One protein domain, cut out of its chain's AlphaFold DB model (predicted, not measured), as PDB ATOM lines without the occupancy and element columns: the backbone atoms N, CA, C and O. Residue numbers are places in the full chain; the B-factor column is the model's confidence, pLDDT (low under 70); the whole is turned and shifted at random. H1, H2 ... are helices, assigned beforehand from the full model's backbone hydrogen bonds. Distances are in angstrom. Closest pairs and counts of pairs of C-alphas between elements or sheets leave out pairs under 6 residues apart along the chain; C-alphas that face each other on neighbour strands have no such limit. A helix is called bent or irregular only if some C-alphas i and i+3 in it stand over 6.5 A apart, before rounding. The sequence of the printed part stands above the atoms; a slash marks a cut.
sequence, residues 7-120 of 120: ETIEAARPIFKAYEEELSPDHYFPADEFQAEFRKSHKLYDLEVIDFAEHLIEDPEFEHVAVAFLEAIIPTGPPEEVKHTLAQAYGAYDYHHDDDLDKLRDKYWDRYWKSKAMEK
ATOM      1  N   GLU A   7      70.686 147.067 128.911       80.00
ATOM      2  CA  GLU A   7      71.241 147.728 130.099       80.00
ATOM      3  C   GLU A   7      72.768 147.887 130.018       80.00
ATOM      4  O   GLU A   7      73.302 148.917 130.419       80.00
ATOM      5  N   THR A   8      73.472 146.903 129.451       78.25
ATOM      6  CA  THR A   8      74.924 146.959 129.232       78.25
ATOM      7  C   THR A   8      75.290 148.007 128.182       78.25
ATOM      8  O   THR A   8      76.233 148.765 128.385       78.25
ATOM      9  N   ILE A   9      74.521 148.100 127.094       79.81
ATOM     10  CA  ILE A   9      74.724 149.110 126.042       79.81
ATOM     11  C   ILE A   9      74.461 150.520 126.592       79.81
ATOM     12  O   ILE A   9      75.267 151.429 126.399       79.81
ATOM     13  N   GLU A  10      73.383 150.705 127.358       82.75
ATOM     14  CA  GLU A  10      73.072 151.995 127.986       82.75
ATOM     15  C   GLU A  10      74.110 152.412 129.040       82.75
ATOM     16  O   GLU A  10      74.435 153.595 129.154       82.75
ATOM     17  N   ALA A  11      74.677 151.462 129.789       82.31
ATOM     18  CA  ALA A  11      75.763 151.737 130.731       82.31
ATOM     19  C   ALA A  11      77.091 152.078 130.026       82.31
ATOM     20  O   ALA A  11      77.883 152.865 130.551       82.31
ATOM     21  N   ALA A  12      77.314 151.531 128.828       79.00
ATOM     22  CA  ALA A  12      78.479 151.798 127.992       79.00
ATOM     23  C   ALA A  12      78.416 153.159 127.281       79.00
ATOM     24  O   ALA A  12      79.444 153.822 127.143       79.00
ATOM     25  N   ARG A  13      77.218 153.608 126.879       85.00
ATOM     26  CA  ARG A  13      76.950 154.867 126.152       85.00
ATOM     27  C   ARG A  13      77.809 156.073 126.585       85.00
ATOM     28  O   ARG A  13      78.398 156.698 125.705       85.00
ATOM     29  N   PRO A  14      77.913 156.450 127.877       86.88
ATOM     30  CA  PRO A  14      78.723 157.605 128.277       86.88
ATOM     31  C   PRO A  14      80.225 157.427 128.014       86.88
ATOM     32  O   PRO A  14      80.887 158.405 127.682       86.88
ATOM     33  N   ILE A  15      80.750 156.203 128.132       86.06
ATOM     34  CA  ILE A  15      82.160 155.896 127.862       86.06
ATOM     35  C   ILE A  15      82.419 156.072 126.363       86.06
ATOM     36  O   ILE A  15      83.297 156.831 125.975       86.06
ATOM     37  N   PHE A  16      81.594 155.461 125.510       84.50
ATOM     38  CA  PHE A  16      81.760 155.551 124.055       84.50
ATOM     39  C   PHE A  16      81.671 156.984 123.527       84.50
ATOM     40  O   PHE A  16      82.466 157.354 122.669       84.50
ATOM     41  N   LYS A  17      80.773 157.814 124.072       87.44
ATOM     42  CA  LYS A  17      80.695 159.236 123.699       87.44
ATOM     43  C   LYS A  17      81.944 160.021 124.068       87.44
ATOM     44  O   LYS A  17      82.382 160.842 123.273       87.44
ATOM     45  N   ALA A  18      82.521 159.765 125.242       87.81
ATOM     46  CA  ALA A  18      83.766 160.419 125.635       87.81
ATOM     47  C   ALA A  18      84.890 160.104 124.634       87.81
ATOM     48  O   ALA A  18      85.576 161.012 124.176       87.81
ATOM     49  N   TYR A  19      85.012 158.845 124.207       87.81
ATOM     50  CA  TYR A  19      86.018 158.454 123.218       87.81
ATOM     51  C   TYR A  19      85.693 158.902 121.787       87.81
ATOM     52  O   TYR A  19      86.613 159.161 121.016       87.81
ATOM     53  N   GLU A  20      84.417 159.052 121.419       88.31
ATOM     54  CA  GLU A  20      84.034 159.658 120.134       88.31
ATOM     55  C   GLU A  20      84.582 161.087 120.002       88.31
ATOM     56  O   GLU A  20      85.044 161.480 118.931       88.31
ATOM     57  N   GLU A  21      84.563 161.859 121.091       87.06
ATOM     58  CA  GLU A  21      85.097 163.224 121.125       87.06
ATOM     59  C   GLU A  21      86.631 163.269 121.024       87.06
ATOM     60  O   GLU A  21      87.190 164.272 120.572       87.06
ATOM     61  N   GLU A  22      87.309 162.188 121.415       87.69
ATOM     62  CA  GLU A  22      88.767 162.043 121.339       87.69
ATOM     63  C   GLU A  22      89.254 161.503 119.987       87.69
ATOM     64  O   GLU A  22      90.439 161.644 119.666       87.69
ATOM     65  N   LEU A  23      88.357 160.930 119.171       87.75
ATOM     66  CA  LEU A  23      88.692 160.472 117.826       87.75
ATOM     67  C   LEU A  23      89.255 161.619 116.990       87.75
ATOM     68  O   LEU A  23      88.695 162.712 116.876       87.75
ATOM     69  N   SER A  24      90.366 161.318 116.335       85.75
ATOM     70  CA  SER A  24      91.132 162.267 115.543       85.75
ATOM     71  C   SER A  24      91.134 161.863 114.060       85.75
ATOM     72  O   SER A  24      90.992 160.678 113.755       85.75
ATOM     73  N   PRO A  25      91.315 162.803 113.107       84.88
ATOM     74  CA  PRO A  25      91.366 162.495 111.674       84.88
ATOM     75  C   PRO A  25      92.456 161.508 111.239       84.88
ATOM     76  O   PRO A  25      92.405 161.010 110.120       84.88
ATOM     77  N   ASP A  26      93.457 161.261 112.084       82.44
ATOM     78  CA  ASP A  26      94.467 160.213 111.888       82.44
ATOM     79  C   ASP A  26      94.019 158.832 112.400       82.44
ATOM     80  O   ASP A  26      94.799 157.881 112.362       82.44
ATOM     81  N   HIS A  27      92.764 158.725 112.838       77.75
ATOM     82  CA  HIS A  27      92.133 157.527 113.389       77.75
ATOM     83  C   HIS A  27      92.773 157.067 114.704       77.75
ATOM     84  O   HIS A  27      92.724 155.889 115.052       77.75
ATOM     85  N   TYR A  28      93.383 157.991 115.453       83.94
ATOM     86  CA  TYR A  28      93.891 157.683 116.781       83.94
ATOM     87  C   TYR A  28      92.758 157.256 117.723       83.94
ATOM     88  O   TYR A  28      91.768 157.973 117.885       83.94
ATOM     89  N   PHE A  29      92.949 156.104 118.370       86.06
ATOM     90  CA  PHE A  29      92.058 155.567 119.389       86.06
ATOM     91  C   PHE A  29      92.876 155.025 120.573       86.06
ATOM     92  O   PHE A  29      93.702 154.124 120.376       86.06
ATOM     93  N   PRO A  30      92.679 155.525 121.804       84.50
ATOM     94  CA  PRO A  30      93.394 155.050 122.989       84.50
ATOM     95  C   PRO A  30      92.824 153.704 123.490       84.50
ATOM     96  O   PRO A  30      92.227 153.615 124.562       84.50
ATOM     97  N   ALA A  31      93.013 152.634 122.707       83.25
ATOM     98  CA  ALA A  31      92.417 151.314 122.949       83.25
ATOM     99  C   ALA A  31      92.715 150.738 124.339       83.25
ATOM    100  O   ALA A  31      91.811 150.196 124.972       83.25
ATOM    101  N   ASP A  32      93.947 150.888 124.831       83.62
ATOM    102  CA  ASP A  32      94.355 150.395 126.152       83.62
ATOM    103  C   ASP A  32      93.582 151.088 127.287       83.62
ATOM    104  O   ASP A  32      93.156 150.438 128.247       83.62
ATOM    105  N   GLU A  33      93.379 152.407 127.182       86.44
ATOM    106  CA  GLU A  33      92.647 153.196 128.180       86.44
ATOM    107  C   GLU A  33      91.161 152.853 128.145       86.44
ATOM    108  O   GLU A  33      90.582 152.529 129.187       86.44
ATOM    109  N   PHE A  34      90.584 152.814 126.940       84.88
ATOM    110  CA  PHE A  34      89.200 152.405 126.728       84.88
ATOM    111  C   PHE A  34      88.953 150.998 127.285       84.88
ATOM    112  O   PHE A  34      88.033 150.794 128.076       84.88
ATOM    113  N   GLN A  35      89.803 150.022 126.947       81.25
ATOM    114  CA  GLN A  35      89.661 148.645 127.413       81.25
ATOM    115  C   GLN A  35      89.774 148.567 128.942       81.25
ATOM    116  O   GLN A  35      88.976 147.881 129.584       81.25
ATOM    117  N   ALA A  36      90.722 149.282 129.552       82.69
ATOM    118  CA  ALA A  36      90.876 149.307 131.003       82.69
ATOM    119  C   ALA A  36      89.652 149.917 131.710       82.69
ATOM    120  O   ALA A  36      89.169 149.356 132.703       82.69
ATOM    121  N   GLU A  37      89.129 151.037 131.207       83.12
ATOM    122  CA  GLU A  37      87.941 151.695 131.755       83.12
ATOM    123  C   GLU A  37      86.683 150.836 131.575       83.12
ATOM    124  O   GLU A  37      85.906 150.640 132.521       83.12
ATOM    125  N   PHE A  38      86.520 150.242 130.394       82.25
ATOM    126  CA  PHE A  38      85.379 149.404 130.057       82.25
ATOM    127  C   PHE A  38      85.350 148.110 130.880       82.25
ATOM    128  O   PHE A  38      84.336 147.766 131.494       82.25
ATOM    129  N   ARG A  39      86.497 147.433 131.019       83.31
ATOM    130  CA  ARG A  39      86.633 146.244 131.877       83.31
ATOM    131  C   ARG A  39      86.346 146.555 133.336       83.31
ATOM    132  O   ARG A  39      85.691 145.770 134.020       83.31
ATOM    133  N   LYS A  40      86.833 147.692 133.835       79.19
ATOM    134  CA  LYS A  40      86.614 148.096 135.227       79.19
ATOM    135  C   LYS A  40      85.138 148.372 135.513       79.19
ATOM    136  O   LYS A  40      84.657 147.996 136.581       79.19
ATOM    137  N   SER A  41      84.439 149.024 134.587       79.88
ATOM    138  CA  SER A  41      83.024 149.383 134.736       79.88
ATOM    139  C   SER A  41      82.084 148.184 134.561       79.88
ATOM    140  O   SER A  41      81.139 148.050 135.338       79.88
ATOM    141  N   HIS A  42      82.383 147.266 133.635       77.06
ATOM    142  CA  HIS A  42      81.483 146.168 133.250       77.06
ATOM    143  C   HIS A  42      81.955 144.764 133.673       77.06
ATOM    144  O   HIS A  42      81.239 143.789 133.469       77.06
ATOM    145  N   LYS A  43      83.119 144.652 134.332       79.25
ATOM    146  CA  LYS A  43      83.728 143.395 134.826       79.25
ATOM    147  C   LYS A  43      83.965 142.337 133.735       79.25
ATOM    148  O   LYS A  43      83.780 141.151 133.991       79.25
ATOM    149  N   LEU A  44      84.407 142.776 132.557       75.62
ATOM    150  CA  LEU A  44      84.637 141.928 131.382       75.62
ATOM    151  C   LEU A  44      86.101 141.454 131.243       75.62
ATOM    152  O   LEU A  44      87.045 142.091 131.735       75.62
ATOM    153  N   TYR A  45      86.283 140.335 130.543       77.06
ATOM    154  CA  TYR A  45      87.554 139.816 130.027       77.06
ATOM    155  C   TYR A  45      87.872 140.383 128.634       77.06
ATOM    156  O   TYR A  45      86.986 140.867 127.941       77.06
ATOM    157  N   ASP A  46      89.131 140.295 128.191       70.12
ATOM    158  CA  ASP A  46      89.591 140.952 126.951       70.12
ATOM    159  C   ASP A  46      88.829 140.499 125.693       70.12
ATOM    160  O   ASP A  46      88.470 141.339 124.871       70.12
ATOM    161  N   LEU A  47      88.516 139.202 125.576       75.12
ATOM    162  CA  LEU A  47      87.707 138.667 124.472       75.12
ATOM    163  C   LEU A  47      86.259 139.172 124.510       75.12
ATOM    164  O   LEU A  47      85.679 139.444 123.468       75.12
ATOM    165  N   GLU A  48      85.694 139.364 125.703       80.38
ATOM    166  CA  GLU A  48      84.327 139.877 125.844       80.38
ATOM    167  C   GLU A  48      84.232 141.353 125.440       80.38
ATOM    168  O   GLU A  48      83.171 141.799 125.021       80.38
ATOM    169  N   VAL A  49      85.326 142.121 125.532       79.88
ATOM    170  CA  VAL A  49      85.344 143.509 125.043       79.88
ATOM    171  C   VAL A  49      85.347 143.555 123.511       79.88
ATOM    172  O   VAL A  49      84.703 144.427 122.936       79.88
ATOM    173  N   ILE A  50      86.029 142.612 122.849       81.44
ATOM    174  CA  ILE A  50      86.002 142.490 121.382       81.44
ATOM    175  C   ILE A  50      84.594 142.105 120.928       81.44
ATOM    176  O   ILE A  50      84.008 142.842 120.141       81.44
ATOM    177  N   ASP A  51      84.010 141.047 121.504       84.44
ATOM    178  CA  ASP A  51      82.626 140.641 121.221       84.44
ATOM    179  C   ASP A  51      81.635 141.798 121.452       84.44
ATOM    180  O   ASP A  51      80.652 141.950 120.726       84.44
ATOM    181  N   PHE A  52      81.877 142.623 122.478       84.56
ATOM    182  CA  PHE A  52      81.050 143.794 122.767       84.56
ATOM    183  C   PHE A  52      81.160 144.867 121.685       84.56
ATOM    184  O   PHE A  52      80.148 145.431 121.274       84.56
ATOM    185  N   ALA A  53      82.371 145.142 121.206       85.94
ATOM    186  CA  ALA A  53      82.585 146.099 120.132       85.94
ATOM    187  C   ALA A  53      81.998 145.619 118.800       85.94
ATOM    188  O   ALA A  53      81.383 146.413 118.096       85.94
ATOM    189  N   GLU A  54      82.116 144.327 118.484       87.50
ATOM    190  CA  GLU A  54      81.445 143.747 117.318       87.50
ATOM    191  C   GLU A  54      79.924 143.884 117.414       87.50
ATOM    192  O   GLU A  54      79.274 144.151 116.412       87.50
ATOM    193  N   HIS A  55      79.344 143.764 118.610       86.38
ATOM    194  CA  HIS A  55      77.913 143.997 118.793       86.38
ATOM    195  C   HIS A  55      77.533 145.476 118.638       86.38
ATOM    196  O   HIS A  55      76.526 145.801 118.014       86.38
ATOM    197  N   LEU A  56      78.345 146.389 119.175       85.00
ATOM    198  CA  LEU A  56      78.096 147.828 119.075       85.00
ATOM    199  C   LEU A  56      78.245 148.388 117.667       85.00
ATOM    200  O   LEU A  56      77.673 149.438 117.381       85.00
ATOM    201  N   ILE A  57      78.976 147.705 116.788       88.31
ATOM    202  CA  ILE A  57      79.106 148.110 115.387       88.31
ATOM    203  C   ILE A  57      77.751 148.124 114.662       88.31
ATOM    204  O   ILE A  57      77.595 148.810 113.658       88.31
ATOM    205  N   GLU A  58      76.763 147.378 115.168       83.75
ATOM    206  CA  GLU A  58      75.405 147.341 114.624       83.75
ATOM    207  C   GLU A  58      74.578 148.583 115.010       83.75
ATOM    208  O   GLU A  58      73.537 148.835 114.398       83.75
ATOM    209  N   ASP A  59      75.022 149.361 116.005       85.69
ATOM    210  CA  ASP A  59      74.387 150.610 116.424       85.69
ATOM    211  C   ASP A  59      75.023 151.805 115.686       85.69
ATOM    212  O   ASP A  59      76.185 152.137 115.943       85.69
ATOM    213  N   PRO A  60      74.277 152.513 114.810       84.75
ATOM    214  CA  PRO A  60      74.802 153.657 114.068       84.75
ATOM    215  C   PRO A  60      75.351 154.785 114.952       84.75
ATOM    216  O   PRO A  60      76.140 155.595 114.474       84.75
ATOM    217  N   GLU A  61      74.921 154.883 116.217       85.31
ATOM    218  CA  GLU A  61      75.444 155.881 117.158       85.31
ATOM    219  C   GLU A  61      76.890 155.576 117.577       85.31
ATOM    220  O   GLU A  61      77.660 156.503 117.817       85.31
ATOM    221  N   PHE A  62      77.272 154.297 117.648       87.12
ATOM    222  CA  PHE A  62      78.574 153.865 118.172       87.12
ATOM    223  C   PHE A  62      79.479 153.207 117.134       87.12
ATOM    224  O   PHE A  62      80.650 152.965 117.435       87.12
ATOM    225  N   GLU A  63      78.973 152.959 115.924       90.81
ATOM    226  CA  GLU A  63      79.666 152.264 114.838       90.81
ATOM    227  C   GLU A  63      81.123 152.728 114.673       90.81
ATOM    228  O   GLU A  63      82.044 151.919 114.728       90.81
ATOM    229  N   HIS A  64      81.358 154.036 114.558       91.56
ATOM    230  CA  HIS A  64      82.691 154.599 114.311       91.56
ATOM    231  C   HIS A  64      83.671 154.373 115.473       91.56
ATOM    232  O   HIS A  64      84.851 154.107 115.256       91.56
ATOM    233  N   VAL A  65      83.184 154.460 116.712       91.00
ATOM    234  CA  VAL A  65      83.990 154.232 117.922       91.00
ATOM    235  C   VAL A  65      84.331 152.747 118.046       91.00
ATOM    236  O   VAL A  65      85.477 152.401 118.328       91.00
ATOM    237  N   ALA A  66      83.364 151.867 117.769       90.50
ATOM    238  CA  ALA A  66      83.573 150.423 117.734       90.50
ATOM    239  C   ALA A  66      84.567 150.013 116.635       90.50
ATOM    240  O   ALA A  66      85.476 149.226 116.897       90.50
ATOM    241  N   VAL A  67      84.458 150.596 115.435       92.06
ATOM    242  CA  VAL A  67      85.408 150.395 114.329       92.06
ATOM    243  C   VAL A  67      86.821 150.799 114.743       92.06
ATOM    244  O   VAL A  67      87.734 149.981 114.656       92.06
ATOM    245  N   ALA A  68      87.009 152.023 115.247       90.19
ATOM    246  CA  ALA A  68      88.325 152.506 115.667       90.19
ATOM    247  C   ALA A  68      88.940 151.636 116.771       90.19
ATOM    248  O   ALA A  68      90.135 151.346 116.754       90.19
ATOM    249  N   PHE A  69      88.117 151.174 117.710       87.88
ATOM    250  CA  PHE A  69      88.554 150.265 118.758       87.88
ATOM    251  C   PHE A  69      89.023 148.909 118.209       87.88
ATOM    252  O   PHE A  69      90.104 148.443 118.577       87.88
ATOM    253  N   LEU A  70      88.250 148.293 117.309       87.88
ATOM    254  CA  LEU A  70      88.603 147.023 116.666       87.88
ATOM    255  C   LEU A  70      89.865 147.144 115.796       87.88
ATOM    256  O   LEU A  70      90.674 146.213 115.763       87.88
ATOM    257  N   GLU A  71      90.070 148.287 115.132       87.19
ATOM    258  CA  GLU A  71      91.315 148.597 114.416       87.19
ATOM    259  C   GLU A  71      92.518 148.712 115.372       87.19
ATOM    260  O   GLU A  71      93.603 148.208 115.073       87.19
ATOM    261  N   ALA A  72      92.333 149.358 116.529       82.75
ATOM    262  CA  ALA A  72      93.412 149.708 117.451       82.75
ATOM    263  C   ALA A  72      93.839 148.577 118.401       82.75
ATOM    264  O   ALA A  72      95.006 148.527 118.795       82.75
ATOM    265  N   ILE A  73      92.947 147.639 118.752       72.50
ATOM    266  CA  ILE A  73      93.268 146.539 119.681       72.50
ATOM    267  C   ILE A  73      94.291 145.539 119.112       72.50
ATOM    268  O   ILE A  73      94.828 144.710 119.853       72.50
ATOM    269  N   ILE A  74      94.616 145.606 117.811       64.38
ATOM    270  CA  ILE A  74      95.374 144.544 117.134       64.38
ATOM    271  C   ILE A  74      96.582 145.111 116.380       64.38
ATOM    272  O   ILE A  74      96.548 145.267 115.160       64.38
ATOM    273  N   PRO A  75      97.706 145.365 117.081       52.34
ATOM    274  CA  PRO A  75      98.897 145.995 116.501       52.34
ATOM    275  C   PRO A  75      99.574 145.173 115.389       52.34
ATOM    276  O   PRO A  75     100.412 145.699 114.661       52.34
ATOM    277  N   THR A  76      99.232 143.889 115.237       58.84
ATOM    278  CA  THR A  76      99.721 143.007 114.159       58.84
ATOM    279  C   THR A  76      98.713 142.795 113.023       58.84
ATOM    280  O   THR A  76      98.967 141.983 112.134       58.84
ATOM    281  N   GLY A  77      97.590 143.515 113.043       60.00
ATOM    282  CA  GLY A  77      96.474 143.356 112.114       60.00
ATOM    283  C   GLY A  77      95.386 142.421 112.663       60.00
ATOM    284  O   GLY A  77      95.719 141.424 113.310       60.00
ATOM    285  N   PRO A  78      94.098 142.729 112.421       67.38
ATOM    286  CA  PRO A  78      92.974 142.003 113.007       67.38
ATOM    287  C   PRO A  78      92.955 140.514 112.612       67.38
ATOM    288  O   PRO A  78      93.336 140.179 111.484       67.38
ATOM    289  N   PRO A  79      92.514 139.597 113.503       74.62
ATOM    290  CA  PRO A  79      92.258 138.211 113.155       74.62
ATOM    291  C   PRO A  79      91.184 138.159 112.073       74.62
ATOM    292  O   PRO A  79      90.393 139.088 111.906       74.62
ATOM    293  N   GLU A  80      91.158 137.056 111.332       76.25
ATOM    294  CA  GLU A  80      90.270 136.897 110.177       76.25
ATOM    295  C   GLU A  80      88.789 137.127 110.523       76.25
ATOM    296  O   GLU A  80      88.049 137.695 109.726       76.25
ATOM    297  N   GLU A  81      88.387 136.759 111.741       74.75
ATOM    298  CA  GLU A  81      87.036 136.953 112.279       74.75
ATOM    299  C   GLU A  81      86.663 138.446 112.342       74.75
ATOM    300  O   GLU A  81      85.633 138.847 111.806       74.75
ATOM    301  N   VAL A  82      87.565 139.288 112.853       84.25
ATOM    302  CA  VAL A  82      87.358 140.743 112.968       84.25
ATOM    303  C   VAL A  82      87.486 141.441 111.612       84.25
ATOM    304  O   VAL A  82      86.825 142.449 111.371       84.25
ATOM    305  N   LYS A  83      88.300 140.916 110.683       85.06
ATOM    306  CA  LYS A  83      88.400 141.484 109.324       85.06
ATOM    307  C   LYS A  83      87.058 141.482 108.611       85.06
ATOM    308  O   LYS A  83      86.748 142.452 107.925       85.06
ATOM    309  N   HIS A  84      86.269 140.418 108.770       86.62
ATOM    310  CA  HIS A  84      84.946 140.358 108.162       86.62
ATOM    311  C   HIS A  84      84.011 141.411 108.771       86.62
ATOM    312  O   HIS A  84      83.319 142.107 108.022       86.62
ATOM    313  N   THR A  85      84.025 141.561 110.096       88.75
ATOM    314  CA  THR A  85      83.245 142.575 110.820       88.75
ATOM    315  C   THR A  85      83.617 143.992 110.366       88.75
ATOM    316  O   THR A  85      82.750 144.779 109.987       88.75
ATOM    317  N   LEU A  86      84.916 144.299 110.288       90.00
ATOM    318  CA  LEU A  86      85.416 145.589 109.797       90.00
ATOM    319  C   LEU A  86      85.053 145.831 108.327       90.00
ATOM    320  O   LEU A  86      84.591 146.912 107.973       90.00
ATOM    321  N   ALA A  87      85.206 144.827 107.459       90.00
ATOM    322  CA  ALA A  87      84.845 144.954 106.050       90.00
ATOM    323  C   ALA A  87      83.353 145.265 105.863       90.00
ATOM    324  O   ALA A  87      83.003 146.129 105.052       90.00
ATOM    325  N   GLN A  88      82.480 144.620 106.644       89.75
ATOM    326  CA  GLN A  88      81.046 144.905 106.652       89.75
ATOM    327  C   GLN A  88      80.763 146.344 107.089       89.75
ATOM    328  O   GLN A  88      80.033 147.041 106.382       89.75
ATOM    329  N   ALA A  89      81.393 146.820 108.167       91.00
ATOM    330  CA  ALA A  89      81.265 148.209 108.617       91.00
ATOM    331  C   ALA A  89      81.743 149.217 107.557       91.00
ATOM    332  O   ALA A  89      81.121 150.252 107.321       91.00
ATOM    333  N   TYR A  90      82.790 148.883 106.798       92.06
ATOM    334  CA  TYR A  90      83.248 149.719 105.685       92.06
ATOM    335  C   TYR A  90      82.309 149.715 104.466       92.06
ATOM    336  O   TYR A  90      82.466 150.559 103.567       92.06
ATOM    337  N   GLY A  91      81.322 148.814 104.442       89.19
ATOM    338  CA  GLY A  91      80.304 148.672 103.401       89.19
ATOM    339  C   GLY A  91      80.541 147.517 102.420       89.19
ATOM    340  O   GLY A  91      79.944 147.517 101.341       89.19
ATOM    341  N   ALA A  92      81.410 146.557 102.746       88.56
ATOM    342  CA  ALA A  92      81.685 145.365 101.942       88.56
ATOM    343  C   ALA A  92      81.062 144.110 102.582       88.56
ATOM    344  O   ALA A  92      81.702 143.389 103.342       88.56
ATOM    345  N   TYR A  93      79.791 143.845 102.260       82.88
ATOM    346  CA  TYR A  93      79.038 142.709 102.816       82.88
ATOM    347  C   TYR A  93      79.469 141.340 102.264       82.88
ATOM    348  O   TYR A  93      79.397 140.354 102.992       82.88
ATOM    349  N   ASP A  94      79.966 141.299 101.024       81.62
ATOM    350  CA  ASP A  94      80.507 140.105 100.357       81.62
ATOM    351  C   ASP A  94      82.046 140.150 100.313       81.62
ATOM    352  O   ASP A  94      82.654 139.998  99.254       81.62
ATOM    353  N   TYR A  95      82.684 140.448 101.449       79.12
ATOM    354  CA  TYR A  95      84.141 140.569 101.535       79.12
ATOM    355  C   TYR A  95      84.841 139.234 101.251       79.12
ATOM    356  O   TYR A  95      84.559 138.207 101.877       79.12
ATOM    357  N   HIS A  96      85.801 139.259 100.332       78.19
ATOM    358  CA  HIS A  96      86.726 138.166 100.078       78.19
ATOM    359  C   HIS A  96      88.102 138.499 100.660       78.19
ATOM    360  O   HIS A  96      88.525 139.645 100.652       78.19
ATOM    361  N   HIS A  97      88.845 137.482 101.106       69.44
ATOM    362  CA  HIS A  97      90.209 137.628 101.643       69.44
ATOM    363  C   HIS A  97      91.141 138.491 100.760       69.44
ATOM    364  O   HIS A  97      92.043 139.144 101.278       69.44
ATOM    365  N   ASP A  98      90.943 138.468  99.436       69.38
ATOM    366  CA  ASP A  98      91.762 139.196  98.458       69.38
ATOM    367  C   ASP A  98      91.369 140.679  98.299       69.38
ATOM    368  O   ASP A  98      92.033 141.415  97.561       69.38
ATOM    369  N   ASP A  99      90.293 141.125  98.952       76.88
ATOM    370  CA  ASP A  99      89.856 142.514  98.913       76.88
ATOM    371  C   ASP A  99      90.803 143.415  99.717       76.88
ATOM    372  O   ASP A  99      91.292 143.084 100.797       76.88
ATOM    373  N   ASP A 100      91.048 144.608  99.180       86.19
ATOM    374  CA  ASP A 100      91.925 145.609  99.784       86.19
ATOM    375  C   ASP A 100      91.216 146.296 100.966       86.19
ATOM    376  O   ASP A 100      90.548 147.327 100.810       86.19
ATOM    377  N   LEU A 101      91.323 145.678 102.147       86.31
ATOM    378  CA  LEU A 101      90.717 146.160 103.391       86.31
ATOM    379  C   LEU A 101      91.209 147.566 103.769       86.31
ATOM    380  O   LEU A 101      90.414 148.373 104.248       86.31
ATOM    381  N   ASP A 102      92.475 147.897 103.491       87.94
ATOM    382  CA  ASP A 102      93.030 149.235 103.734       87.94
ATOM    383  C   ASP A 102      92.309 150.292 102.887       87.94
ATOM    384  O   ASP A 102      91.906 151.343 103.385       87.94
ATOM    385  N   LYS A 103      92.045 149.995 101.610       90.50
ATOM    386  CA  LYS A 103      91.273 150.894 100.741       90.50
ATOM    387  C   LYS A 103      89.821 151.058 101.194       90.50
ATOM    388  O   LYS A 103      89.229 152.119 100.967       90.50
ATOM    389  N   LEU A 104      89.213 150.018 101.763       92.25
ATOM    390  CA  LEU A 104      87.869 150.096 102.344       92.25
ATOM    391  C   LEU A 104      87.870 150.972 103.606       92.25
ATOM    392  O   LEU A 104      87.033 151.876 103.694       92.25
ATOM    393  N   ARG A 105      88.855 150.779 104.491       91.62
ATOM    394  CA  ARG A 105      89.095 151.592 105.692       91.62
ATOM    395  C   ARG A 105      89.266 153.072 105.349       91.62
ATOM    396  O   ARG A 105      88.554 153.922 105.875       91.62
ATOM    397  N   ASP A 106      90.147 153.404 104.409       91.81
ATOM    398  CA  ASP A 106      90.417 154.802 104.049       91.81
ATOM    399  C   ASP A 106      89.160 155.499 103.492       91.81
ATOM    400  O   ASP A 106      88.860 156.649 103.818       91.81
ATOM    401  N   LYS A 107      88.371 154.785 102.676       93.81
ATOM    402  CA  LYS A 107      87.086 155.293 102.170       93.81
ATOM    403  C   LYS A 107      86.046 155.467 103.269       93.81
ATOM    404  O   LYS A 107      85.167 156.314 103.117       93.81
ATOM    405  N   TYR A 108      86.051 154.604 104.276       94.06
ATOM    406  CA  TYR A 108      85.134 154.680 105.403       94.06
ATOM    407  C   TYR A 108      85.370 155.965 106.194       94.06
ATOM    408  O   TYR A 108      84.470 156.802 106.297       94.06
ATOM    409  N   TRP A 109      86.607 156.174 106.635       94.06
ATOM    410  CA  TRP A 109      86.962 157.337 107.432       94.06
ATOM    411  C   TRP A 109      86.843 158.653 106.663       94.06
ATOM    412  O   TRP A 109      86.351 159.638 107.210       94.06
ATOM    413  N   ASP A 110      87.177 158.676 105.368       93.81
ATOM    414  CA  ASP A 110      86.949 159.853 104.520       93.81
ATOM    415  C   ASP A 110      85.465 160.272 104.494       93.81
ATOM    416  O   ASP A 110      85.159 161.465 104.557       93.81
ATOM    417  N   ARG A 111      84.524 159.313 104.457       93.44
ATOM    418  CA  ARG A 111      83.082 159.615 104.542       93.44
ATOM    419  C   ARG A 111      82.701 160.163 105.913       93.44
ATOM    420  O   ARG A 111      82.012 161.183 105.975       93.44
ATOM    421  N   TYR A 112      83.151 159.510 106.983       92.31
ATOM    422  CA  TYR A 112      82.857 159.915 108.357       92.31
ATOM    423  C   TYR A 112      83.318 161.354 108.634       92.31
ATOM    424  O   TYR A 112      82.518 162.207 109.025       92.31
ATOM    425  N   TRP A 113      84.577 161.673 108.324       92.31
ATOM    426  CA  TRP A 113      85.138 162.999 108.587       92.31
ATOM    427  C   TRP A 113      84.515 164.100 107.734       92.31
ATOM    428  O   TRP A 113      84.316 165.218 108.215       92.31
ATOM    429  N   LYS A 114      84.141 163.794 106.484       92.81
ATOM    430  CA  LYS A 114      83.359 164.724 105.657       92.81
ATOM    431  C   LYS A 114      81.995 165.015 106.272       92.81
ATOM    432  O   LYS A 114      81.595 166.175 106.274       92.81
ATOM    433  N   SER A 115      81.318 164.004 106.819       89.50
ATOM    434  CA  SER A 115      80.036 164.186 107.510       89.50
ATOM    435  C   SER A 115      80.187 165.083 108.741       89.50
ATOM    436  O   SER A 115      79.506 166.101 108.840       89.50
ATOM    437  N   LYS A 116      81.157 164.795 109.623       85.94
ATOM    438  CA  LYS A 116      81.425 165.599 110.831       85.94
ATOM    439  C   LYS A 116      81.783 167.058 110.528       85.94
ATOM    440  O   LYS A 116      81.455 167.954 111.302       85.94
ATOM    441  N   ALA A 117      82.453 167.324 109.406       86.69
ATOM    442  CA  ALA A 117      82.771 168.688 108.987       86.69
ATOM    443  C   ALA A 117      81.534 169.489 108.536       86.69
ATOM    444  O   ALA A 117      81.563 170.713 108.604       86.69
ATOM    445  N   MET A 118      80.470 168.819 108.077       84.06
ATOM    446  CA  MET A 118      79.223 169.449 107.618       84.06
ATOM    447  C   MET A 118      78.214 169.710 108.746       84.06
ATOM    448  O   MET A 118      77.273 170.475 108.549       84.06
ATOM    449  N   GLU A 119      78.393 169.085 109.912       81.62
ATOM    450  CA  GLU A 119      77.560 169.289 111.107       81.62
ATOM    451  C   GLU A 119      77.924 170.563 111.898       81.62
ATOM    452  O   GLU A 119      77.215 170.923 112.839       81.62
ATOM    453  N   LYS A 120      79.015 171.249 111.523       55.56
ATOM    454  CA  LYS A 120      79.507 172.502 112.128       55.56
ATOM    455  C   LYS A 120      79.090 173.734 111.328       55.56
ATOM    456  O   LYS A 120      78.790 174.758 111.983       55.56
TER     457      LYS A 120
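AT A GLANCE: This is residues 7 to 120 of the 120 residues of an uncharacterized protein of Rubinisphaera italica (UniProt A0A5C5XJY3). A short helix, H4, makes the core, with H1, H3 and H5 packed round it; H2 packs on H1 and H3, and the long H6 starts beside H5, its far end with residues 114 to 120 sticking out. The printed part has 114 residues, with six named helices, H1 to H6 in order, and no named strand: all helix. It is compact, radius of gyration of the C-alphas 13.8 A, spanning 37 by 37 by 24 A.

IN THESE COORDINATES: H1, residues 7 to 22, 24.3 A long, begins at C-alpha 7 (71.241, 147.728, 130.099); it is irregular, C-alphas 11 and 14 being 7.0 A apart. H2 is residues 31 to 42, H3 46 to 56, H4 63 to 72, H5 80 to 89. H6, residues 101 to 118, 26.3 A, ends at C-alpha 118 (79.223, 169.449, 107.618).

HOW THE PARTS SIT: H3 and H4, a hairpin, touch at C-alphas 53 and 66, 5.0 A apart. H5 and H6 touch, closest C-alphas 87 and 101, 6.6 A, with residues 101 to 105 of H6 alone. O i to N i+4 pairs are within hydrogen-bond range throughout H2, H3, H4 and H6, 10 of 12 in H1, 5 of 6 in H5.

THE WHOLE: The printed part has no cut. The H5 to H6 link is long. Residues 74 to 78, 97 to 98 and 120 have pLDDT under 70.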